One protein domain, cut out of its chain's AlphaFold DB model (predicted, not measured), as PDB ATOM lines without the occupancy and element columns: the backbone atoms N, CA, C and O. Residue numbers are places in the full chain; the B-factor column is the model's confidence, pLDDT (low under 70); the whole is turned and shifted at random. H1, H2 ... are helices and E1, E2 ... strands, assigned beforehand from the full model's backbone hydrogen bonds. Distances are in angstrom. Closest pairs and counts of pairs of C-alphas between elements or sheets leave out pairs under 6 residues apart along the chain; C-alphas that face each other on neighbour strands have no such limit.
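What this domain is: This is residues 4 to 16 and 38 to 201 of the 233 residues of an uncharacterized protein of Burkholderiales bacterium (UniProt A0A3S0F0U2). A small core has helix H2 through it, with H3, H4 and H5 crossing H2 and the short hairpin of E3 and E4 packed among them. A longer hairpin, E1 and E2, lies away from this core; the long helix H7 passes along another side and makes a V with H6, while H1 lies near H5. The printed part has 177 residues, with seven named helices and four named strands in the order H1 H2 H3 H4 E1 E2 E3 E4 H5 H6 H7; the two sheets, E1 - E2 and E3 - E4, are antiparallel. The class is mostly helix; the whole is only just loose, close to compact, with a radius of gyration of the C-alphas of 19.3 A and spans of 56 by 47 by 39 A.

Where its parts are: E1, residues 99 to 105, measures 18.9 A and begins at C-alpha 99 (28.698, 9.161, 3.273); E2, residues 108 to 114, measures 18.6 A. E3 is residues 120 to 122, 6.6 A, and E4 residues 128 to 131, 10.7 A. H1 is residues 4 to 16, 18.6 A, from C-alpha 4 (23.002, -11.314, 2.209); H2 residues 41 to 60, 28.3 A; H3 residues 67 to 77, 16.0 A; H4 residues 83 to 94, 16.3 A; H5 residues 133 to 148, 21.2 A, with a kink of 28 degrees near residue 142; H6 residues 151 to 164, 19.5 A; H7 residues 169 to 201, 49.3 A, to C-alpha 201 (55.254, 17.401, -3.818).

How they stand to each other: In the hairpin E1 and E2, N 101 and O 112 are within hydrogen-bond range at 2.9 A. In the hairpin E3 and E4, N 121 and O 130 are at 2.9 A. The closest C-alphas of E4 and H2 are those of Arg 130 and Leu 53, 6.3 A apart. H2, the hub, touches H3 at a steep tilt of 61 degrees, closest C-alphas Leu 48 and Val 74, 6.7 A. It touches H4, about perpendicular at 73 degrees, closest C-alphas Ala 46 and Val 89, 6.1 A. It touches H5, about perpendicular at 78 degrees, closest C-alphas Leu 50 and Val 139, 7.1 A. H1 and H5 are close but not clearly touching, closest C-alphas Leu 6 and Ala 142, 6.8 A. H5 and H7 are also close but not clearly touching, closest C-alphas Ser 140 and Thr 180, 7.4 A. H6 touches H7 with residues 158 to 162 alone, closest C-alphas Leu 158 and Val 170, 6.8 A, at a steep tilt of 47 degrees, opposite ways. Each O i to N i+4 pair is within hydrogen-bond range in H2, H4 and H6; H1 has 8 of 9, H3 6 of 7, H5 10 of 12 and H7 27 of 29.

The domain as a whole: The C-alphas farthest apart, Met 164 and Ser 201, are 57.2 A apart. Residues 17 to 37 are not printed, and C-alphas 16 and 38 are 21.9 A apart across this cut. Of the links printed whole, none is long. Residues 191 to 201 of H7 stand free. Mean pLDDT of the printed part is 80.2; it is under 70 at 44 residues, among them 144 to 155 and 180 to 201.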
ATOM      1  N   LEU A   4      24.042 -11.431   1.177       80.56
ATOM      2  CA  LEU A   4      23.002 -11.314   2.209       80.56
ATOM      3  C   LEU A   4      23.536 -10.971   3.612       80.56
ATOM      4  O   LEU A   4      22.924 -10.126   4.271       80.56
ATOM      5  N   PRO A   5      24.640 -11.565   4.109       74.75
ATOM      6  CA  PRO A   5      25.175 -11.206   5.423       74.75
ATOM      7  C   PRO A   5      25.648  -9.751   5.488       74.75
ATOM      8  O   PRO A   5      25.322  -9.048   6.445       74.75
ATOM      9  N   LEU A   6      26.349  -9.281   4.449       79.06
ATOM     10  CA  LEU A   6      26.763  -7.882   4.339       79.06
ATOM     11  C   LEU A   6      25.556  -6.966   4.279       79.06
ATOM     12  O   LEU A   6      25.491  -6.010   5.036       79.06
ATOM     13  N   LEU A   7      24.567  -7.291   3.445       83.44
ATOM     14  CA  LEU A   7      23.369  -6.478   3.297       83.44
ATOM     15  C   LEU A   7      22.632  -6.310   4.630       83.44
ATOM     16  O   LEU A   7      22.163  -5.219   4.925       83.44
ATOM     17  N   ARG A   8      22.568  -7.352   5.469       80.31
ATOM     18  CA  ARG A   8      21.945  -7.274   6.803       80.31
ATOM     19  C   ARG A   8      22.660  -6.289   7.726       80.31
ATOM     20  O   ARG A   8      21.993  -5.510   8.405       80.31
ATOM     21  N   VAL A   9      23.991  -6.334   7.765       78.06
ATOM     22  CA  VAL A   9      24.797  -5.426   8.598       78.06
ATOM     23  C   VAL A   9      24.749  -4.011   8.025       78.06
ATOM     24  O   VAL A   9      24.387  -3.075   8.735       78.06
ATOM     25  N   SER A  10      25.031  -3.868   6.730       84.06
ATOM     26  CA  SER A  10      25.017  -2.593   6.017       84.06
ATOM     27  C   SER A  10      23.658  -1.913   6.094       84.06
ATOM     28  O   SER A  10      23.622  -0.712   6.304       84.06
ATOM     29  N   ALA A  11      22.545  -2.652   6.015       83.12
ATOM     30  CA  ALA A  11      21.214  -2.074   6.172       83.12
ATOM     31  C   ALA A  11      21.044  -1.407   7.539       83.12
ATOM     32  O   ALA A  11      20.548  -0.295   7.595       83.12
ATOM     33  N   ARG A  12      21.504  -2.028   8.634       81.50
ATOM     34  CA  ARG A  12      21.390  -1.432   9.977       81.50
ATOM     35  C   ARG A  12      22.318  -0.247  10.190       81.50
ATOM     36  O   ARG A  12      21.945   0.691  10.883       81.50
ATOM     37  N   LEU A  13      23.510  -0.285   9.604       84.00
ATOM     38  CA  LEU A  13      24.420   0.859   9.627       84.00
ATOM     39  C   LEU A  13      23.874   2.018   8.790       84.00
ATOM     40  O   LEU A  13      23.964   3.164   9.219       84.00
ATOM     41  N   LEU A  14      23.259   1.715   7.647       81.25
ATOM     42  CA  LEU A  14      22.595   2.694   6.799       81.25
ATOM     43  C   LEU A  14      21.373   3.294   7.504       81.25
ATOM     44  O   LEU A  14      21.273   4.508   7.569       81.25
ATOM     45  N   ASP A  15      20.534   2.473   8.151       79.75
ATOM     46  CA  ASP A  15      19.403   2.947   8.967       79.75
ATOM     47  C   ASP A  15      19.864   3.951  10.048       79.75
ATOM     48  O   ASP A  15      19.147   4.891  10.389       79.75
ATOM     49  N   LEU A  16      21.059   3.747  10.621       81.50
ATOM     50  CA  LEU A  16      21.649   4.664  11.602       81.50
ATOM     51  C   LEU A  16      22.211   5.930  10.948       81.50
ATOM     52  O   LEU A  16      22.013   7.018  11.491       81.50
ATOM     53  N   PRO A  38       9.579  -6.200  -3.650       78.00
ATOM     54  CA  PRO A  38      10.128  -7.203  -2.732       78.00
ATOM     55  C   PRO A  38      10.540  -8.509  -3.436       78.00
ATOM     56  O   PRO A  38      10.689  -9.539  -2.787       78.00
ATOM     57  N   ASP A  39      10.687  -8.492  -4.762       86.25
ATOM     58  CA  ASP A  39      10.986  -9.670  -5.583       86.25
ATOM     59  C   ASP A  39      12.492  -9.940  -5.736       86.25
ATOM     60  O   ASP A  39      12.873 -10.981  -6.260       86.25
ATOM     61  N   GLY A  40      13.352  -9.022  -5.281       86.56
ATOM     62  CA  GLY A  40      14.808  -9.192  -5.275       86.56
ATOM     63  C   GLY A  40      15.477  -9.146  -6.653       86.56
ATOM     64  O   GLY A  40      16.701  -9.225  -6.720       86.56
ATOM     65  N   ARG A  41      14.716  -8.959  -7.741       89.31
ATOM     66  CA  ARG A  41      15.204  -9.085  -9.128       89.31
ATOM     67  C   ARG A  41      16.404  -8.183  -9.423       89.31
ATOM     68  O   ARG A  41      17.407  -8.643  -9.954       89.31
ATOM     69  N   TYR A  42      16.334  -6.909  -9.037       91.00
ATOM     70  CA  TYR A  42      17.424  -5.955  -9.280       91.00
ATOM     71  C   TYR A  42      18.662  -6.208  -8.414       91.00
ATOM     72  O   TYR A  42      19.773  -5.913  -8.845       91.00
ATOM     73  N   LEU A  43      18.486  -6.767  -7.212       89.50
ATOM     74  CA  LEU A  43      19.614  -7.157  -6.368       89.50
ATOM     75  C   LEU A  43      20.345  -8.357  -6.972       89.50
ATOM     76  O   LEU A  43      21.573  -8.373  -6.988       89.50
ATOM     77  N   ASP A  44      19.597  -9.333  -7.482       89.94
ATOM     78  CA  ASP A  44      20.174 -10.503  -8.139       89.94
ATOM     79  C   ASP A  44      20.907 -10.108  -9.429       89.94
ATOM     80  O   ASP A  44      22.075 -10.443  -9.615       89.94
ATOM     81  N   LEU A  45      20.283  -9.252 -10.251       92.88
ATOM     82  CA  LEU A  45      20.917  -8.680 -11.440       92.88
ATOM     83  C   LEU A  45      22.215  -7.932 -11.097       92.88
ATOM     84  O   LEU A  45      23.226  -8.115 -11.770       92.88
ATOM     85  N   ALA A  46      22.222  -7.128 -10.030       93.25
ATOM     86  CA  ALA A  46      23.430  -6.449  -9.569       93.25
ATOM     87  C   ALA A  46      24.527  -7.434  -9.139       93.25
ATOM     88  O   ALA A  46      25.694  -7.218  -9.457       93.25
ATOM     89  N   CYS A  47      24.170  -8.522  -8.450       91.81
ATOM     90  CA  CYS A  47      25.135  -9.544  -8.049       91.81
ATOM     91  C   CYS A  47      25.754 -10.242  -9.263       91.81
ATOM     92  O   CYS A  47      26.977 -10.343  -9.325       91.81
ATOM     93  N   LEU A  48      24.936 -10.641 -10.240       92.75
ATOM     94  CA  LEU A  48      25.413 -11.260 -11.479       92.75
ATOM     95  C   LEU A  48      26.357 -10.347 -12.257       92.75
ATOM     96  O   LEU A  48      27.401 -10.791 -12.716       92.75
ATOM     97  N   VAL A  49      26.017  -9.064 -12.385       94.62
ATOM     98  CA  VAL A  49      26.860  -8.094 -13.098       94.62
ATOM     99  C   VAL A  49      28.197  -7.888 -12.388       94.62
ATOM    100  O   VAL A  49      29.232  -7.796 -13.042       94.62
ATOM    101  N   LEU A  50      28.198  -7.822 -11.055       94.12
ATOM    102  CA  LEU A  50      29.428  -7.687 -10.274       94.12
ATOM    103  C   LEU A  50      30.308  -8.944 -10.352       94.12
ATOM    104  O   LEU A  50      31.528  -8.807 -10.437       94.12
ATOM    105  N   ASP A  51      29.709 -10.139 -10.353       91.88
ATOM    106  CA  ASP A  51      30.426 -11.398 -10.590       91.88
ATOM    107  C   ASP A  51      31.006 -11.433 -12.015       91.88
ATOM    108  O   ASP A  51      32.207 -11.631 -12.169       91.88
ATOM    109  N   ALA A  52      30.208 -11.115 -13.039       93.31
ATOM    110  CA  ALA A  52      30.668 -11.071 -14.428       93.31
ATOM    111  C   ALA A  52      31.838 -10.093 -14.613       93.31
ATOM    112  O   ALA A  52      32.861 -10.437 -15.198       93.31
ATOM    113  N   LEU A  53      31.732  -8.877 -14.067       94.12
ATOM    114  CA  LEU A  53      32.815  -7.896 -14.131       94.12
ATOM    115  C   LEU A  53      34.067  -8.336 -13.362       94.12
ATOM    116  O   LEU A  53      35.171  -7.963 -13.763       94.12
ATOM    117  N   ARG A  54      33.932  -9.101 -12.268       91.50
ATOM    118  CA  ARG A  54      35.087  -9.703 -11.583       91.50
ATOM    119  C   ARG A  54      35.774 -10.703 -12.503       91.50
ATOM    120  O   ARG A  54      36.995 -10.648 -12.623       91.50
ATOM    121  N   ASP A  55      35.007 -11.570 -13.144       91.12
ATOM    122  CA  ASP A  55      35.543 -12.646 -13.972       91.12
ATOM    123  C   ASP A  55      36.234 -12.058 -15.221       91.12
ATOM    124  O   ASP A  55      37.404 -12.344 -15.480       91.12
ATOM    125  N   PHE A  56      35.612 -11.074 -15.887       92.06
ATOM    126  CA  PHE A  56      36.269 -10.300 -16.950       92.06
ATOM    127  C   PHE A  56      37.525  -9.574 -16.460       92.06
ATOM    128  O   PHE A  56      38.528  -9.507 -17.176       92.06
ATOM    129  N   ALA A  57      37.506  -9.014 -15.248       88.19
ATOM    130  CA  ALA A  57      38.677  -8.354 -14.685       88.19
ATOM    131  C   ALA A  57      39.815  -9.343 -14.392       88.19
ATOM    132  O   ALA A  57      40.979  -8.970 -14.562       88.19
ATOM    133  N   HIS A  58      39.501 -10.578 -13.995       84.69
ATOM    134  CA  HIS A  58      40.481 -11.642 -13.792       84.69
ATOM    135  C   HIS A  58      41.178 -12.013 -15.107       84.69
ATOM    136  O   HIS A  58      42.405 -12.098 -15.153       84.69
ATOM    137  N   GLU A  59      40.409 -12.162 -16.186       86.69
ATOM    138  CA  GLU A  59      40.926 -12.552 -17.501       86.69
ATOM    139  C   GLU A  59      41.706 -11.428 -18.200       86.69
ATOM    140  O   GLU A  59      42.749 -11.664 -18.809       86.69
ATOM    141  N   SER A  60      41.215 -10.190 -18.106       85.19
ATOM    142  CA  SER A  60      41.726  -9.050 -18.882       85.19
ATOM    143  C   SER A  60      42.668  -8.118 -18.112       85.19
ATOM    144  O   SER A  60      43.180  -7.153 -18.680       85.19
ATOM    145  N   GLY A  61      42.888  -8.357 -16.815       83.31
ATOM    146  CA  GLY A  61      43.632  -7.433 -15.955       83.31
ATOM    147  C   GLY A  61      42.853  -6.152 -15.637       83.31
ATOM    148  O   GLY A  61      43.435  -5.068 -15.583       83.31
ATOM    149  N   ASN A  62      41.542  -6.274 -15.410       86.81
ATOM    150  CA  ASN A  62      40.616  -5.168 -15.126       86.81
ATOM    151  C   ASN A  62      40.492  -4.156 -16.285       86.81
ATOM    152  O   ASN A  62      40.409  -2.940 -16.061       86.81
ATOM    153  N   ALA A  63      40.481  -4.660 -17.522       88.88
ATOM    154  CA  ALA A  63      40.138  -3.866 -18.692       88.88
ATOM    155  C   ALA A  63      38.643  -3.503 -18.697       88.88
ATOM    156  O   ALA A  63      37.823  -4.082 -17.982       88.88
ATOM    157  N   PHE A  64      38.296  -2.507 -19.504       92.94
ATOM    158  CA  PHE A  64      36.910  -2.119 -19.721       92.94
ATOM    159  C   PHE A  64      36.167  -3.198 -20.518       92.94
ATOM    160  O   PHE A  64      36.682  -3.715 -21.507       92.94
ATOM    161  N   THR A  65      34.961  -3.531 -20.065       94.38
ATOM    162  CA  THR A  65      34.080  -4.540 -20.658       94.38
ATOM    163  C   THR A  65      32.873  -3.858 -21.286       94.38
ATOM    164  O   THR A  65      32.181  -3.094 -20.612       94.38
ATOM    165  N   GLY A  66      32.601  -4.146 -22.557       94.69
ATOM    166  CA  GLY A  66      31.471  -3.554 -23.272       94.69
ATOM    167  C   GLY A  66      30.112  -4.041 -22.774       94.69
ATOM    168  O   GLY A  66      29.964  -5.180 -22.320       94.69
ATOM    169  N   PHE A  67      29.098  -3.184 -22.905       95.38
ATOM    170  CA  PHE A  67      27.718  -3.482 -22.512       95.38
ATOM    171  C   PHE A  67      27.183  -4.800 -23.095       95.38
ATOM    172  O   PHE A  67      26.569  -5.582 -22.372       95.38
ATOM    173  N   ASP A  68      27.434  -5.070 -24.379       94.62
ATOM    174  CA  ASP A  68      26.916  -6.270 -25.048       94.62
ATOM    175  C   ASP A  68      27.498  -7.561 -24.459       94.62
ATOM    176  O   ASP A  68      26.773  -8.541 -24.300       94.62
ATOM    177  N   ALA A  69      28.778  -7.552 -24.072       94.19
ATOM    178  CA  ALA A  69      29.410  -8.695 -23.416       94.19
ATOM    179  C   ALA A  69      28.750  -8.984 -22.059       94.19
ATOM    180  O   ALA A  69      28.402 -10.126 -21.771       94.19
ATOM    181  N   LEU A  70      28.484  -7.936 -21.271       94.81
ATOM    182  CA  LEU A  70      27.766  -8.069 -20.000       94.81
ATOM    183  C   LEU A  70      26.333  -8.562 -20.200       94.81
ATOM    184  O   LEU A  70      25.867  -9.419 -19.454       94.81
ATOM    185  N   LEU A  71      25.629  -8.045 -21.210       95.25
ATOM    186  CA  LEU A  71      24.260  -8.454 -21.507       95.25
ATOM    187  C   LEU A  71      24.181  -9.929 -21.917       95.25
ATOM    188  O   LEU A  71      23.229 -10.605 -21.531       95.25
ATOM    189  N   ILE A  72      25.165 -10.432 -22.667       95.25
ATOM    190  CA  ILE A  72      25.263 -11.856 -23.019       95.25
ATOM    191  C   ILE A  72      25.383 -12.700 -21.745       95.25
ATOM    192  O   ILE A  72      24.535 -13.561 -21.527       95.25
ATOM    193  N   THR A  73      26.343 -12.395 -20.866       94.44
ATOM    194  CA  THR A  73      26.544 -13.132 -19.602       94.44
ATOM    195  C   THR A  73      25.315 -13.081 -18.690       94.44
ATOM    196  O   THR A  73      24.920 -14.080 -18.085       94.44
ATOM    197  N   VAL A  74      24.652 -11.925 -18.605       94.00
ATOM    198  CA  VAL A  74      23.404 -11.786 -17.841       94.00
ATOM    199  C   VAL A  74      22.303 -12.668 -18.428       94.00
ATOM    200  O   VAL A  74      21.581 -13.320 -17.676       94.00
ATOM    201  N   ARG A  75      22.176 -12.728 -19.759       95.25
ATOM    202  CA  ARG A  75      21.131 -13.509 -20.436       95.25
ATOM    203  C   ARG A  75      21.304 -15.017 -20.339       95.25
ATOM    204  O   ARG A  75      20.317 -15.733 -20.478       95.25
ATOM    205  N   GLU A  76      22.506 -15.496 -20.048       93.88
ATOM    206  CA  GLU A  76      22.732 -16.906 -19.707       93.88
ATOM    207  C   GLU A  76      21.980 -17.312 -18.430       93.88
ATOM    208  O   GLU A  76      21.549 -18.457 -18.306       93.88
ATOM    209  N   HIS A  77      21.763 -16.366 -17.511       89.69
ATOM    210  CA  HIS A  77      21.067 -16.581 -16.238       89.69
ATOM    211  C   HIS A  77      19.622 -16.057 -16.261       89.69
ATOM    212  O   HIS A  77      18.725 -16.658 -15.671       89.69
ATOM    213  N   PHE A  78      19.387 -14.962 -16.984       87.25
ATOM    214  CA  PHE A  78      18.097 -14.300 -17.147       87.25
ATOM    215  C   PHE A  78      17.782 -14.105 -18.630       87.25
ATOM    216  O   PHE A  78      18.022 -13.040 -19.199       87.25
ATOM    217  N   ALA A  79      17.233 -15.138 -19.273       87.25
ATOM    218  CA  ALA A  79      16.966 -15.128 -20.714       87.25
ATOM    219  C   ALA A  79      16.061 -13.961 -21.167       87.25
ATOM    220  O   ALA A  79      16.199 -13.466 -22.286       87.25
ATOM    221  N   ASP A  80      15.161 -13.502 -20.295       88.31
ATOM    222  CA  ASP A  80      14.242 -12.378 -20.495       88.31
ATOM    223  C   ASP A  80      14.807 -11.026 -20.017       88.31
ATOM    224  O   ASP A  80      14.051 -10.062 -19.908       88.31
ATOM    225  N   ALA A  81      16.105 -10.931 -19.702       90.00
ATOM    226  CA  ALA A  81      16.703  -9.694 -19.214       90.00
ATOM    227  C   ALA A  81      16.547  -8.555 -20.233       90.00
ATOM    228  O   ALA A  81      17.071  -8.605 -21.360       90.00
ATOM    229  N   ASP A  82      15.837  -7.514 -19.795       93.56
ATOM    230  CA  ASP A  82      15.672  -6.280 -20.540       93.56
ATOM    231  C   ASP A  82      16.995  -5.489 -20.515       93.56
ATOM    232  O   ASP A  82      17.585  -5.297 -19.441       93.56
ATOM    233  N   PRO A  83      17.506  -5.026 -21.672       94.56
ATOM    234  CA  PRO A  83      18.690  -4.175 -21.717       94.56
ATOM    235  C   PRO A  83      18.583  -2.928 -20.830       94.56
ATOM    236  O   PRO A  83      19.590  -2.487 -20.274       94.56
ATOM    237  N   ASP A  84      17.390  -2.354 -20.677       95.25
ATOM    238  CA  ASP A  84      17.186  -1.145 -19.883       95.25
ATOM    239  C   ASP A  84      17.239  -1.424 -18.377       95.25
ATOM    240  O   ASP A  84      17.770  -0.599 -17.631       95.25
ATOM    241  N   ASP A  85      16.820  -2.613 -17.932       93.88
ATOM    242  CA  ASP A  85      17.019  -3.062 -16.549       93.88
ATOM    243  C   ASP A  85      18.517  -3.187 -16.225       93.88
ATOM    244  O   ASP A  85      18.976  -2.739 -15.168       93.88
ATOM    245  N   LEU A  86      19.306  -3.740 -17.155       94.94
ATOM    246  CA  LEU A  86      20.758  -3.845 -16.993       94.94
ATOM    247  C   LEU A  86      21.418  -2.460 -16.950       94.94
ATOM    248  O   LEU A  86      22.244  -2.193 -16.074       94.94
ATOM    249  N   ARG A  87      21.030  -1.547 -17.852       94.81
ATOM    250  CA  ARG A  87      21.514  -0.155 -17.828       94.81
ATOM    251  C   ARG A  87      21.157   0.541 -16.526       94.81
ATOM    252  O   ARG A  87      21.991   1.257 -15.976       94.81
ATOM    253  N   TYR A  88      19.935   0.349 -16.034       93.94
ATOM    254  CA  TYR A  88      19.501   0.907 -14.760       93.94
ATOM    255  C   TYR A  88      20.418   0.446 -13.623       93.94
ATOM    256  O   TYR A  88      20.977   1.288 -12.918       93.94
ATOM    257  N   VAL A  89      20.656  -0.862 -13.497       94.81
ATOM    258  CA  VAL A  89      21.538  -1.419 -12.461       94.81
ATOM    259  C   VAL A  89      22.965  -0.886 -12.586       94.81
ATOM    260  O   VAL A  89      23.525  -0.411 -11.599       94.81
ATOM    261  N   LEU A  90      23.543  -0.880 -13.788       95.19
ATOM    262  CA  LEU A  90      24.890  -0.350 -14.020       95.19
ATOM    263  C   LEU A  90      25.003   1.137 -13.655       95.19
ATOM    264  O   LEU A  90      25.984   1.547 -13.038       95.19
ATOM    265  N   ASN A  91      23.985   1.939 -13.971       93.75
ATOM    266  CA  ASN A  91      23.948   3.352 -13.601       93.75
ATOM    267  C   ASN A  91      23.854   3.550 -12.084       93.75
ATOM    268  O   ASN A  91      24.511   4.443 -11.548       93.75
ATOM    269  N   VAL A  92      23.069   2.724 -11.385       93.44
ATOM    270  CA  VAL A  92      22.992   2.751  -9.917       93.44
ATOM    271  C   VAL A  92      24.351   2.401  -9.306       93.44
ATOM    272  O   VAL A  92      24.827   3.130  -8.442       93.44
ATOM    273  N   LEU A  93      25.015   1.350  -9.796       94.31
ATOM    274  CA  LEU A  93      26.332   0.920  -9.307       94.31
ATOM    275  C   LEU A  93      27.459   1.919  -9.624       94.31
ATOM    276  O   LEU A  93      28.462   1.967  -8.906       94.31
ATOM    277  N   ALA A  94      27.308   2.705 -10.691       93.50
ATOM    278  CA  ALA A  94      28.275   3.721 -11.095       93.50
ATOM    279  C   ALA A  94      28.104   5.060 -10.365       93.50
ATOM    280  O   ALA A  94      29.039   5.864 -10.322       93.50
ATOM    281  N   ARG A  95      26.925   5.329  -9.794       91.38
ATOM    282  CA  ARG A  95      26.649   6.595  -9.115       91.38
ATOM    283  C   ARG A  95      27.239   6.580  -7.700       91.38
ATOM    284  O   ARG A  95      26.833   5.752  -6.887       91.38
ATOM    285  N   PRO A  96      28.132   7.522  -7.351       87.69
ATOM    286  CA  PRO A  96      28.594   7.647  -5.979       87.69
ATOM    287  C   PRO A  96      27.466   8.157  -5.071       87.69
ATOM    288  O   PRO A  96      26.712   9.067  -5.425       87.69
ATOM    289  N   THR A  97      27.392   7.579  -3.879       84.25
ATOM    290  CA  THR A  97      26.594   8.051  -2.744       84.25
ATOM    291  C   THR A  97      27.506   8.741  -1.734       84.25
ATOM    292  O   THR A  97      28.612   8.273  -1.466       84.25
ATOM    293  N   GLU A  98      27.072   9.871  -1.184       84.88
ATOM    294  CA  GLU A  98      27.861  10.582  -0.177       84.88
ATOM    295  C   GLU A  98      27.636   9.982   1.208       84.88
ATOM    296  O   GLU A  98      26.492   9.844   1.637       84.88
ATOM    297  N   LEU A  99      28.727   9.675   1.909       84.38
ATOM    298  CA  LEU A  99      28.698   9.161   3.273       84.38
ATOM    299  C   LEU A  99      29.401  10.128   4.217       84.38
ATOM    300  O   LEU A  99      30.473  10.657   3.911       84.38
ATOM    301  N   TRP A 100      28.791  10.343   5.376       85.50
ATOM    302  CA  TRP A 100      29.355  11.154   6.446       85.50
ATOM    303  C   TRP A 100      29.725  10.244   7.610       85.50
ATOM    304  O   TRP A 100      28.898   9.486   8.113       85.50
ATOM    305  N   ALA A 101      30.978  10.318   8.041       84.75
ATOM    306  CA  ALA A 101      31.515   9.496   9.115       84.75
ATOM    307  C   ALA A 101      32.253  10.361  10.137       84.75
ATOM    308  O   ALA A 101      32.711  11.461   9.836       84.75
ATOM    309  N   VAL A 102      32.372   9.856  11.363       86.31
ATOM    310  CA  VAL A 102      33.196  10.481  12.399       86.31
ATOM    311  C   VAL A 102      34.438   9.631  12.590       86.31
ATOM    312  O   VAL A 102      34.351   8.510  13.090       86.31
ATOM    313  N   GLU A 103      35.585  10.178  12.213       84.38
ATOM    314  CA  GLU A 103      36.882   9.575  12.484       84.38
ATOM    315  C   GLU A 103      37.355  10.009  13.871       84.38
ATOM    316  O   GLU A 103      37.243  11.180  14.249       84.38
ATOM    317  N   ARG A 104      37.835   9.048  14.661       84.38
ATOM    318  CA  ARG A 104      38.329   9.290  16.016       84.38
ATOM    319  C   ARG A 104      39.820   9.004  16.058       84.38
ATOM    320  O   ARG A 104      40.218   7.857  15.884       84.38
ATOM    321  N   ASP A 105      40.600  10.037  16.342       83.56
ATOM    322  CA  ASP A 105      42.032   9.940  16.616       83.56
ATOM    323  C   ASP A 105      42.287  10.420  18.052       83.56
ATOM    324  O   ASP A 105      42.249  11.618  18.364       83.56
ATOM    325  N   GLY A 106      42.425   9.456  18.967       81.38
ATOM    326  CA  GLY A 106      42.447   9.702  20.409       81.38
ATOM    327  C   GLY A 106      41.173  10.405  20.899       81.38
ATOM    328  O   GLY A 106      40.060   9.923  20.683       81.38
ATOM    329  N   ASP A 107      41.340  11.562  21.545       79.62
ATOM    330  CA  ASP A 107      40.235  12.388  22.060       79.62
ATOM    331  C   ASP A 107      39.598  13.307  21.000       79.62
ATOM    332  O   ASP A 107      38.603  13.983  21.280       79.62
ATOM    333  N   LYS A 108      40.140  13.364  19.777       78.69
ATOM    334  CA  LYS A 108      39.597  14.209  18.708       78.69
ATOM    335  C   LYS A 108      38.654  13.413  17.816       78.69
ATOM    336  O   LYS A 108      39.011  12.367  17.285       78.69
ATOM    337  N   ALA A 109      37.452  13.949  17.636       84.75
ATOM    338  CA  ALA A 109      36.462  13.448  16.693       84.75
ATOM    339  C   ALA A 109      36.336  14.436  15.527       84.75
ATOM    340  O   ALA A 109      35.955  15.590  15.738       84.75
ATOM    341  N   THR A 110      36.637  13.981  14.314       87.31
ATOM    342  CA  THR A 110      36.580  14.793  13.095       87.31
ATOM    343  C   THR A 110      35.500  14.253  12.169       87.31
ATOM    344  O   THR A 110      35.390  13.046  11.962       87.31
ATOM    345  N   LEU A 111      34.685  15.150  11.614       87.19
ATOM    346  CA  LEU A 111      33.701  14.793  10.598       87.19
ATOM    347  C   LEU A 111      34.404  14.634   9.244       87.19
ATOM    348  O   LEU A 111      35.014  15.582   8.749       87.19
ATOM    349  N   VAL A 112      34.278  13.456   8.648       86.56
ATOM    350  CA  VAL A 112      34.839  13.098   7.344       86.56
ATOM    351  C   VAL A 112      33.696  12.839   6.368       86.56
ATOM    352  O   VAL A 112      32.670  12.257   6.726       86.56
ATOM    353  N   ARG A 113      33.867  13.293   5.126       85.62
ATOM    354  CA  ARG A 113      32.927  13.061   4.026       85.62
ATOM    355  C   ARG A 113      33.608  12.208   2.970       85.62
ATOM    356  O   ARG A 113      34.627  12.626   2.427       85.62
ATOM    357  N   ASP A 114      33.002  11.078   2.643       81.19
ATOM    358  CA  ASP A 114      33.459  10.182   1.588       81.19
ATOM    359  C   ASP A 114      32.473  10.189   0.410       81.19
ATOM    360  O   ASP A 114      31.252  10.210   0.578       81.19
ATOM    361  N   LYS A 115      33.021  10.215  -0.804       83.69
ATOM    362  CA  LYS A 115      32.280  10.160  -2.071       83.69
ATOM    363  C   LYS A 115      32.765   9.037  -2.985       83.69
ATOM    364  O   LYS A 115      32.217   8.875  -4.072       83.69
ATOM    365  N   GLN A 116      33.790   8.284  -2.594       81.81
ATOM    366  CA  GLN A 116      34.373   7.212  -3.397       81.81
ATOM    367  C   GLN A 116      33.618   5.898  -3.170       81.81
ATOM    368  O   GLN A 116      34.194   4.891  -2.790       81.81
ATOM    369  N   THR A 117      32.304   5.902  -3.389       86.19
ATOM    370  CA  THR A 117      31.422   4.762  -3.068       86.19
ATOM    371  C   THR A 117      30.875   4.044  -4.301       86.19
ATOM    372  O   THR A 117      30.164   3.050  -4.170       86.19
ATOM    373  N   ASN A 118      31.197   4.519  -5.508       92.19
ATOM    374  CA  ASN A 118      30.795   3.849  -6.739       92.19
ATOM    375  C   ASN A 118      31.525   2.506  -6.882       92.19
ATOM    376  O   ASN A 118      32.741   2.415  -6.701       92.19
ATOM    377  N   LEU A 119      30.784   1.458  -7.237       92.44
ATOM    378  CA  LEU A 119      31.326   0.104  -7.405       92.44
ATOM    379  C   LEU A 119      31.794  -0.145  -8.840       92.44
ATOM    380  O   LEU A 119      32.700  -0.946  -9.079       92.44
ATOM    381  N   VAL A 120      31.192   0.566  -9.790       94.81
ATOM    382  CA  VAL A 120      31.480   0.454 -11.218       94.81
ATOM    383  C   VAL A 120      31.936   1.807 -11.757       94.81
ATOM    384  O   VAL A 120      31.505   2.870 -11.308       94.81
ATOM    385  N   GLU A 121      32.847   1.768 -12.716       93.62
ATOM    386  CA  GLU A 121      33.262   2.913 -13.516       93.62
ATOM    387  C   GLU A 121      32.778   2.701 -14.949       93.62
ATOM    388  O   GLU A 121      32.926   1.603 -15.486       93.62
ATOM    389  N   ARG A 122      32.198   3.746 -15.552       92.50
ATOM    390  CA  ARG A 122      31.691   3.746 -16.929       92.50
ATOM    391  C   ARG A 122      32.488   4.731 -17.776       92.50
ATOM    392  O   ARG A 122      32.731   5.856 -17.339       92.50
ATOM    393  N   THR A 123      32.848   4.341 -18.995       90.38
ATOM    394  CA  THR A 123      33.454   5.262 -19.964       90.38
ATOM    395  C   THR A 123      32.410   6.223 -20.536       90.38
ATOM    396  O   THR A 123      31.267   5.856 -20.797       90.38
ATOM    397  N   HIS A 124      32.794   7.479 -20.773       74.50
ATOM    398  CA  HIS A 124      31.866   8.498 -21.282       74.50
ATOM    399  C   HIS A 124      31.415   8.281 -22.736       74.50
ATOM    400  O   HIS A 124      30.416   8.868 -23.142       74.50
ATOM    401  N   TYR A 125      32.149   7.481 -23.517       71.00
ATOM    402  CA  TYR A 125      32.004   7.439 -24.977       71.00
ATOM    403  C   TYR A 125      31.570   6.086 -25.551       71.00
ATOM    404  O   TYR A 125      31.125   6.062 -26.694       71.00
ATOM    405  N   ALA A 126      31.707   4.984 -24.807       75.25
ATOM    406  CA  ALA A 126      31.584   3.638 -25.377       75.25
ATOM    407  C   ALA A 126      30.694   2.675 -24.577       75.25
ATOM    408  O   ALA A 126      30.552   1.529 -24.975       75.25
ATOM    409  N   ASP A 127      30.058   3.125 -23.487       86.19
ATOM    410  CA  ASP A 127      29.278   2.249 -22.598       86.19
ATOM    411  C   ASP A 127      30.054   1.001 -22.175       86.19
ATOM    412  O   ASP A 127      29.515  -0.104 -22.105       86.19
ATOM    413  N   ASP A 128      31.330   1.210 -21.859       93.44
ATOM    414  CA  ASP A 128      32.158   0.173 -21.274       93.44
ATOM    415  C   ASP A 128      32.249   0.361 -19.765       93.44
ATOM    416  O   ASP A 128      32.301   1.487 -19.255       93.44
ATOM    417  N   TYR A 129      32.325  -0.758 -19.057       95.38
ATOM    418  CA  TYR A 129      32.253  -0.829 -17.609       95.38
ATOM    419  C   TYR A 129      33.441  -1.598 -17.037       95.38
ATOM    420  O   TYR A 129      33.942  -2.544 -17.641       95.38
ATOM    421  N   ARG A 130      33.883  -1.215 -15.842       94.38
ATOM    422  CA  ARG A 130      34.833  -1.999 -15.040       94.38
ATOM    423  C   ARG A 130      34.554  -1.829 -13.555       94.38
ATOM    424  O   ARG A 130      33.944  -0.839 -13.149       94.38
ATOM    425  N   LEU A 131      35.059  -2.744 -12.733       93.31
ATOM    426  CA  LEU A 131      35.022  -2.560 -11.285       93.31
ATOM    427  C   LEU A 131      35.989  -1.451 -10.857       93.31
ATOM    428  O   LEU A 131      37.151  -1.398 -11.279       93.31
ATOM    429  N   THR A 132      35.520  -0.596  -9.954       93.88
ATOM    430  CA  THR A 132      36.375   0.352  -9.232       93.88
ATOM    431  C   THR A 132      37.201  -0.399  -8.185       93.88
ATOM    432  O   THR A 132      36.977  -1.582  -7.922       93.88
ATOM    433  N   ALA A 133      38.159   0.276  -7.543       88.75
ATOM    434  CA  ALA A 133      38.845  -0.312  -6.390       88.75
ATOM    435  C   ALA A 133      37.841  -0.713  -5.293       88.75
ATOM    436  O   ALA A 133      37.864  -1.840  -4.812       88.75
ATOM    437  N   VAL A 134      36.878   0.150  -4.973       88.31
ATOM    438  CA  VAL A 134      35.855  -0.152  -3.961       88.31
ATOM    439  C   VAL A 134      34.948  -1.308  -4.389       88.31
ATOM    440  O   VAL A 134      34.676  -2.193  -3.581       88.31
ATOM    441  N   GLY A 135      34.559  -1.375  -5.667       88.50
ATOM    442  CA  GLY A 135      33.794  -2.495  -6.222       88.50
ATOM    443  C   GLY A 135      34.511  -3.833  -6.081       88.50
ATOM    444  O   GLY A 135      33.938  -4.794  -5.570       88.50
ATOM    445  N   ARG A 136      35.792  -3.891  -6.460       89.06
ATOM    446  CA  ARG A 136      36.600  -5.111  -6.313       89.06
ATOM    447  C   ARG A 136      36.754  -5.524  -4.846       89.06
ATOM    448  O   ARG A 136      36.587  -6.703  -4.535       89.06
ATOM    449  N   ALA A 137      37.008  -4.572  -3.941       84.19
ATOM    450  CA  ALA A 137      37.064  -4.848  -2.503       84.19
ATOM    451  C   ALA A 137      35.737  -5.426  -1.993       84.19
ATOM    452  O   ALA A 137      35.737  -6.443  -1.304       84.19
ATOM    453  N   ALA A 138      34.609  -4.817  -2.363       85.06
ATOM    454  CA  ALA A 138      33.285  -5.255  -1.939       85.06
ATOM    455  C   ALA A 138      32.970  -6.681  -2.414       85.06
ATOM    456  O   ALA A 138      32.536  -7.508  -1.612       85.06
ATOM    457  N   VAL A 139      33.246  -6.996  -3.686       86.62
ATOM    458  CA  VAL A 139      33.045  -8.344  -4.245       86.62
ATOM    459  C   VAL A 139      33.948  -9.371  -3.557       86.62
ATOM    460  O   VAL A 139      33.492 -10.469  -3.227       86.62
ATOM    461  N   SER A 140      35.207  -9.014  -3.285       82.19
ATOM    462  CA  SER A 140      36.147  -9.873  -2.558       82.19
ATOM    463  C   SER A 140      35.658 -10.166  -1.135       82.19
ATOM    464  O   SER A 140      35.554 -11.327  -0.743       82.19
ATOM    465  N   ILE A 141      35.263  -9.137  -0.379       79.31
ATOM    466  CA  ILE A 141      34.742  -9.284   0.987       79.31
ATOM    467  C   ILE A 141      33.468 -10.139   0.988       79.31
ATOM    468  O   ILE A 141      33.355 -11.072   1.781       79.31
ATOM    469  N   ALA A 142      32.526  -9.869   0.084       81.19
ATOM    470  CA  ALA A 142      31.281 -10.623  -0.013       81.19
ATOM    471  C   ALA A 142      31.516 -12.108  -0.329       81.19
ATOM    472  O   ALA A 142      30.847 -12.974   0.234       81.19
ATOM    473  N   SER A 143      32.484 -12.408  -1.197       75.00
ATOM    474  CA  SER A 143      32.858 -13.785  -1.542       75.00
ATOM    475  C   SER A 143      33.547 -14.492  -0.367       75.00
ATOM    476  O   SER A 143      33.287 -15.665  -0.105       75.00
ATOM    477  N   ASN A 144      34.356 -13.758   0.401       69.38
ATOM    478  CA  ASN A 144      35.150 -14.299   1.502       69.38
ATOM    479  C   ASN A 144      34.402 -14.411   2.835       69.38
ATOM    480  O   ASN A 144      34.816 -15.195   3.680       69.38
ATOM    481  N   ILE A 145      33.298 -13.693   3.059       65.31
ATOM    482  CA  ILE A 145      32.548 -13.777   4.328       65.31
ATOM    483  C   ILE A 145      32.002 -15.180   4.593       65.31
ATOM    484  O   ILE A 145      31.974 -15.621   5.742       65.31
ATOM    485  N   ALA A 146      31.608 -15.900   3.542       55.41
ATOM    486  CA  ALA A 146      31.243 -17.303   3.673       55.41
ATOM    487  C   ALA A 146      32.477 -18.186   3.939       55.41
ATOM    488  O   ALA A 146      32.382 -19.111   4.734       55.41
ATOM    489  N   GLY A 147      33.624 -17.882   3.321       55.28
ATOM    490  CA  GLY A 147      34.856 -18.671   3.422       55.28
ATOM    491  C   GLY A 147      35.666 -18.454   4.705       55.28
ATOM    492  O   GLY A 147      36.277 -19.393   5.194       55.28
ATOM    493  N   PHE A 148      35.649 -17.265   5.314       53.31
ATOM    494  CA  PHE A 148      36.489 -16.945   6.480       53.31
ATOM    495  C   PHE A 148      36.155 -17.806   7.702       53.31
ATOM    496  O   PHE A 148      37.048 -18.256   8.413       53.31
ATOM    497  N   VAL A 149      34.868 -18.099   7.908       52.44
ATOM    498  CA  VAL A 149      34.394 -18.985   8.985       52.44
ATOM    499  C   VAL A 149      34.869 -20.430   8.780       52.44
ATOM    500  O   VAL A 149      35.002 -21.175   9.747       52.44
ATOM    501  N   TYR A 150      35.163 -20.819   7.538       51.91
ATOM    502  CA  TYR A 150      35.605 -22.163   7.183       51.91
ATOM    503  C   TYR A 150      37.065 -22.228   6.739       51.91
ATOM    504  O   TYR A 150      37.516 -23.325   6.456       51.91
ATOM    505  N   ALA A 151      37.835 -21.134   6.741       60.97
ATOM    506  CA  ALA A 151      39.187 -21.095   6.174       60.97
ATOM    507  C   ALA A 151      40.136 -22.128   6.810       60.97
ATOM    508  O   ALA A 151      40.924 -22.766   6.116       60.97
ATOM    509  N   GLU A 152      40.013 -22.354   8.119       59.00
ATOM    510  CA  GLU A 152      40.744 -23.408   8.833       59.00
ATOM    511  C   GLU A 152      40.269 -24.816   8.424       59.00
ATOM    512  O   GLU A 152      41.077 -25.707   8.157       59.00
ATOM    513  N   GLY A 153      38.954 -25.011   8.299       62.97
ATOM    514  CA  GLY A 153      38.361 -26.262   7.824       62.97
ATOM    515  C   GLY A 153      38.636 -26.543   6.344       62.97
ATOM    516  O   GLY A 153      38.779 -27.698   5.959       62.97
ATOM    517  N   ASP A 154      38.757 -25.511   5.519       61.41
ATOM    518  CA  ASP A 154      39.028 -25.591   4.087       61.41
ATOM    519  C   ASP A 154      40.516 -25.835   3.830       61.41
ATOM    520  O   ASP A 154      40.847 -26.654   2.977       61.41
ATOM    521  N   ALA A 155      41.414 -25.265   4.642       67.75
ATOM    522  CA  ALA A 155      42.821 -25.667   4.671       67.75
ATOM    523  C   ALA A 155      42.973 -27.154   5.049       67.75
ATOM    524  O   ALA A 155      43.760 -27.878   4.435       67.75
ATOM    525  N   LEU A 156      42.174 -27.637   6.009       72.25
ATOM    526  CA  LEU A 156      42.147 -29.051   6.384       72.25
ATOM    527  C   LEU A 156      41.584 -29.934   5.257       72.25
ATOM    528  O   LEU A 156      42.138 -30.998   4.985       72.25
ATOM    529  N   LYS A 157      40.517 -29.507   4.567       69.56
ATOM    530  CA  LYS A 157      39.964 -30.221   3.399       69.56
ATOM    531  C   LYS A 157      40.950 -30.259   2.236       69.56
ATOM    532  O   LYS A 157      41.071 -31.305   1.611       69.56
ATOM    533  N   LEU A 158      41.669 -29.168   1.969       69.38
ATOM    534  CA  LEU A 158      42.692 -29.103   0.925       69.38
ATOM    535  C   LEU A 158      43.838 -30.076   1.222       69.38
ATOM    536  O   LEU A 158      44.245 -30.834   0.345       69.38
ATOM    537  N   LEU A 159      44.306 -30.114   2.473       75.88
ATOM    538  CA  LEU A 159      45.313 -31.078   2.917       75.88
ATOM    539  C   LEU A 159      44.830 -32.519   2.694       75.88
ATOM    540  O   LEU A 159      45.555 -33.335   2.135       75.88
ATOM    541  N   ARG A 160      43.577 -32.816   3.058       76.56
ATOM    542  CA  ARG A 160      42.973 -34.144   2.870       76.56
ATOM    543  C   ARG A 160      42.750 -34.498   1.400       76.56
ATOM    544  O   ARG A 160      42.964 -35.644   1.030       76.56
ATOM    545  N   ALA A 161      42.362 -33.542   0.561       73.00
ATOM    546  CA  ALA A 161      42.215 -33.739  -0.879       73.00
ATOM    547  C   ALA A 161      43.565 -34.067  -1.536       73.00
ATOM    548  O   ALA A 161      43.646 -34.998  -2.333       73.00
ATOM    549  N   ILE A 162      44.640 -33.382  -1.127       75.12
ATOM    550  CA  ILE A 162      46.013 -33.686  -1.557       75.12
ATOM    551  C   ILE A 162      46.443 -35.080  -1.076       75.12
ATOM    552  O   ILE A 162      46.978 -35.856  -1.863       75.12
ATOM    553  N   GLU A 163      46.175 -35.428   0.186       81.69
ATOM    554  CA  GLU A 163      46.468 -36.760   0.739       81.69
ATOM    555  C   GLU A 163      45.689 -37.884   0.033       81.69
ATOM    556  O   GLU A 163      46.199 -38.998  -0.087       81.69
ATOM    557  N   MET A 164      44.473 -37.603  -0.447       82.50
ATOM    558  CA  MET A 164      43.620 -38.563  -1.156       82.50
ATOM    559  C   MET A 164      43.775 -38.530  -2.685       82.50
ATOM    560  O   MET A 164      43.139 -39.325  -3.374       82.50
ATOM    561  N   GLY A 165      44.632 -37.657  -3.224       77.69
ATOM    562  CA  GLY A 165      44.897 -37.550  -4.662       77.69
ATOM    563  C   GLY A 165      43.777 -36.900  -5.486       77.69
ATOM    564  O   GLY A 165      43.763 -37.045  -6.709       77.69
ATOM    565  N   ASP A 166      42.848 -36.185  -4.848       73.62
ATOM    566  CA  ASP A 166      41.778 -35.441  -5.520       73.62
ATOM    567  C   ASP A 166      42.248 -34.022  -5.877       73.62
ATOM    568  O   ASP A 166      41.994 -33.032  -5.187       73.62
ATOM    569  N   PHE A 167      43.002 -33.934  -6.972       73.50
ATOM    570  CA  PHE A 167      43.620 -32.688  -7.420       73.50
ATOM    571  C   PHE A 167      42.665 -31.757  -8.174       73.50
ATOM    572  O   PHE A 167      43.048 -30.629  -8.470       73.50
ATOM    573  N   ALA A 168      41.435 -32.180  -8.484       72.69
ATOM    574  CA  ALA A 168      40.490 -31.355  -9.240       72.69
ATOM    575  C   ALA A 168      39.983 -30.147  -8.430       72.69
ATOM    576  O   ALA A 168      39.682 -29.102  -9.003       72.69
ATOM    577  N   ALA A 169      39.935 -30.265  -7.100       63.12
ATOM    578  CA  ALA A 169      39.494 -29.200  -6.197       63.12
ATOM    579  C   ALA A 169      40.588 -28.160  -5.876       63.12
ATOM    580  O   ALA A 169      40.291 -27.062  -5.405       63.12
ATOM    581  N   VAL A 170      41.859 -28.492  -6.126       64.12
ATOM    582  CA  VAL A 170      43.015 -27.662  -5.757       64.12
ATOM    583  C   VAL A 170      43.120 -26.373  -6.596       64.12
ATOM    584  O   VAL A 170      43.335 -25.321  -5.995       64.12
ATOM    585  N   PRO A 171      42.927 -26.385  -7.933       71.69
ATOM    586  CA  PRO A 171      42.986 -25.176  -8.756       71.69
ATOM    587  C   PRO A 171      41.983 -24.105  -8.325       71.69
ATOM    588  O   PRO A 171      42.389 -22.982  -8.062       71.69
ATOM    589  N   ALA A 172      40.715 -24.473  -8.123       67.38
ATOM    590  CA  ALA A 172      39.668 -23.528  -7.729       67.38
ATOM    591  C   ALA A 172      39.971 -22.822  -6.393       67.38
ATOM    592  O   ALA A 172      39.669 -21.643  -6.211       67.38
ATOM    593  N   PHE A 173      40.602 -23.533  -5.455       64.62
ATOM    594  CA  PHE A 173      41.042 -22.954  -4.187       64.62
ATOM    595  C   PHE A 173      42.255 -22.025  -4.363       64.62
ATOM    596  O   PHE A 173      42.294 -20.929  -3.799       64.62
ATOM    597  N   CYS A 174      43.237 -22.446  -5.164       65.94
ATOM    598  CA  CYS A 174      44.401 -21.631  -5.502       65.94
ATOM    599  C   CYS A 174      44.009 -20.345  -6.239       65.94
ATOM    600  O   CYS A 174      44.590 -19.302  -5.950       65.94
ATOM    601  N   ASP A 175      43.012 -20.394  -7.122       73.00
ATOM    602  CA  ASP A 175      42.523 -19.232  -7.869       73.00
ATOM    603  C   ASP A 175      41.912 -18.181  -6.928       73.00
ATOM    604  O   ASP A 175      42.273 -17.007  -7.004       73.00
ATOM    605  N   GLY A 176      41.115 -18.593  -5.934       66.50
ATOM    606  CA  GLY A 176      40.586 -17.676  -4.912       66.50
ATOM    607  C   GLY A 176      41.669 -17.031  -4.027       66.50
ATOM    608  O   GLY A 176      41.591 -15.846  -3.673       66.50
ATOM    609  N   LEU A 177      42.727 -17.779  -3.693       63.69
ATOM    610  CA  LEU A 177      43.900 -17.246  -2.987       63.69
ATOM    611  C   LEU A 177      44.710 -16.286  -3.863       63.69
ATOM    612  O   LEU A 177      45.127 -15.223  -3.395       63.69
ATOM    613  N   LEU A 178      44.925 -16.641  -5.131       67.50
ATOM    614  CA  LEU A 178      45.628 -15.809  -6.101       67.50
ATOM    615  C   LEU A 178      44.893 -14.495  -6.331       67.50
ATOM    616  O   LEU A 178      45.544 -13.452  -6.365       67.50
ATOM    617  N   ASP A 179      43.566 -14.516  -6.409       71.75
ATOM    618  CA  ASP A 179      42.751 -13.308  -6.508       71.75
ATOM    619  C   ASP A 179      42.919 -12.408  -5.293       71.75
ATOM    620  O   ASP A 179      43.134 -11.203  -5.435       71.75
ATOM    621  N   THR A 180      42.925 -12.993  -4.096       65.56
ATOM    622  CA  THR A 180      43.159 -12.252  -2.855       65.56
ATOM    623  C   THR A 180      44.539 -11.587  -2.864       65.56
ATOM    624  O   THR A 180      44.643 -10.380  -2.639       65.56
ATOM    625  N   ILE A 181      45.595 -12.339  -3.204       65.25
ATOM    626  CA  ILE A 181      46.981 -11.844  -3.247       65.25
ATOM    627  C   ILE A 181      47.154 -10.770  -4.325       65.25
ATOM    628  O   ILE A 181      47.732  -9.710  -4.055       65.25
ATOM    629  N   ARG A 182      46.647 -11.010  -5.541       68.25
ATOM    630  CA  ARG A 182      46.706 -10.060  -6.663       68.25
ATOM    631  C   ARG A 182      45.988  -8.768  -6.307       68.25
ATOM    632  O   ARG A 182      46.539  -7.691  -6.528       68.25
ATOM    633  N   TYR A 183      44.817  -8.871  -5.687       62.41
ATOM    634  CA  TYR A 183      44.050  -7.714  -5.261       62.41
ATOM    635  C   TYR A 183      44.794  -6.884  -4.205       62.41
ATOM    636  O   TYR A 183      44.974  -5.677  -4.384       62.41
ATOM    637  N   THR A 184      45.338  -7.525  -3.163       60.25
ATOM    638  CA  THR A 184      46.182  -6.835  -2.169       60.25
ATOM    639  C   THR A 184      47.454  -6.240  -2.771       60.25
ATOM    640  O   THR A 184      47.865  -5.156  -2.373       60.25
ATOM    641  N   SER A 185      48.061  -6.893  -3.766       58.41
ATOM    642  CA  SER A 185      49.282  -6.406  -4.423       58.41
ATOM    643  C   SER A 185      49.026  -5.150  -5.257       58.41
ATOM    644  O   SER A 185      49.844  -4.230  -5.252       58.41
ATOM    645  N   VAL A 186      47.888  -5.083  -5.956       67.81
ATOM    646  CA  VAL A 186      47.463  -3.875  -6.680       67.81
ATOM    647  C   VAL A 186      47.142  -2.746  -5.698       67.81
ATOM    648  O   VAL A 186      47.583  -1.623  -5.922       67.81
ATOM    649  N   GLY A 187      46.456  -3.046  -4.589       53.62
ATOM    650  CA  GLY A 187      46.207  -2.071  -3.522       53.62
ATOM    651  C   GLY A 187      47.503  -1.501  -2.936       53.62
ATOM    652  O   GLY A 187      47.658  -0.289  -2.850       53.62
ATOM    653  N   LEU A 188      48.482  -2.359  -2.632       57.72
ATOM    654  CA  LEU A 188      49.796  -1.934  -2.138       57.72
ATOM    655  C   LEU A 188      50.551  -1.066  -3.145       57.72
ATOM    656  O   LEU A 188      51.149  -0.072  -2.751       57.72
ATOM    657  N   ARG A 189      50.524  -1.403  -4.440       66.50
ATOM    658  CA  ARG A 189      51.151  -0.564  -5.475       66.50
ATOM    659  C   ARG A 189      50.515   0.818  -5.549       66.50
ATOM    660  O   ARG A 189      51.243   1.799  -5.600       66.50
ATOM    661  N   GLN A 190      49.189   0.895  -5.487       61.44
ATOM    662  CA  GLN A 190      48.472   2.169  -5.506       61.44
ATOM    663  C   GLN A 190      48.773   3.024  -4.269       61.44
ATOM    664  O   GLN A 190      48.945   4.232  -4.396       61.44
ATOM    665  N   GLU A 191      48.904   2.414  -3.091       59.47
ATOM    666  CA  GLU A 191      49.310   3.125  -1.871       59.47
ATOM    667  C   GLU A 191      50.786   3.558  -1.902       59.47
ATOM    668  O   GLU A 191      51.124   4.652  -1.452       59.47
ATOM    669  N   ILE A 192      51.676   2.755  -2.492       67.94
ATOM    670  CA  ILE A 192      53.083   3.134  -2.707       67.94
ATOM    671  C   ILE A 192      53.191   4.299  -3.699       67.94
ATOM    672  O   ILE A 192      53.979   5.214  -3.470       67.94
ATOM    673  N   GLU A 193      52.405   4.283  -4.778       66.69
ATOM    674  CA  GLU A 193      52.342   5.362  -5.770       66.69
ATOM    675  C   GLU A 193      51.776   6.649  -5.157       66.69
ATOM    676  O   GLU A 193      52.373   7.710  -5.328       66.69
ATOM    677  N   ARG A 194      50.704   6.563  -4.357       59.44
ATOM    678  CA  ARG A 194      50.183   7.698  -3.573       59.44
ATOM    679  C   ARG A 194      51.242   8.266  -2.622       59.44
ATOM    680  O   ARG A 194      51.508   9.462  -2.652       59.44
ATOM    681  N   GLY A 195      51.940   7.405  -1.881       56.12
ATOM    682  CA  GLY A 195      53.031   7.810  -0.989       56.12
ATOM    683  C   GLY A 195      54.307   8.308  -1.693       56.12
ATOM    684  O   GLY A 195      55.153   8.926  -1.046       56.12
ATOM    685  N   HIS A 196      54.486   8.042  -2.994       52.19
ATOM    686  CA  HIS A 196      55.563   8.622  -3.810       52.19
ATOM    687  C   HIS A 196      55.196  10.014  -4.332       52.19
ATOM    688  O   HIS A 196      56.032  10.913  -4.279       52.19
ATOM    689  N   VAL A 197      53.948  10.217  -4.759       53.91
ATOM    690  CA  VAL A 197      53.446  11.524  -5.220       53.91
ATOM    691  C   VAL A 197      53.436  12.554  -4.080       53.91
ATOM    692  O   VAL A 197      53.810  13.712  -4.288       53.91
ATOM    693  N   ASP A 198      53.119  12.127  -2.856       49.16
ATOM    694  CA  ASP A 198      53.189  12.986  -1.663       49.16
ATOM    695  C   ASP A 198      54.636  13.363  -1.279       49.16
ATOM    696  O   ASP A 198      54.881  14.430  -0.721       49.16
ATOM    697  N   ARG A 199      55.637  12.537  -1.623       46.44
ATOM    698  CA  ARG A 199      57.061  12.864  -1.399       46.44
ATOM    699  C   ARG A 199      57.669  13.754  -2.479       46.44
ATOM    700  O   ARG A 199      58.573  14.527  -2.174       46.44
ATOM    701  N   GLU A 200      57.209  13.657  -3.724       45.34
ATOM    702  CA  GLU A 200      57.661  14.547  -4.803       45.34
ATOM    703  C   GLU A 200      57.081  15.964  -4.669       45.34
ATOM    704  O   GLU A 200      57.739  16.938  -5.042       45.34
ATOM    705  N   SER A 201      55.892  16.102  -4.076       47.19
ATOM    706  CA  SER A 201      55.254  17.401  -3.818       47.19
ATOM    707  C   SER A 201      55.861  18.176  -2.637       47.19
ATOM    708  O   SER A 201      55.803  19.405  -2.638       47.19
TER     709      SER A 201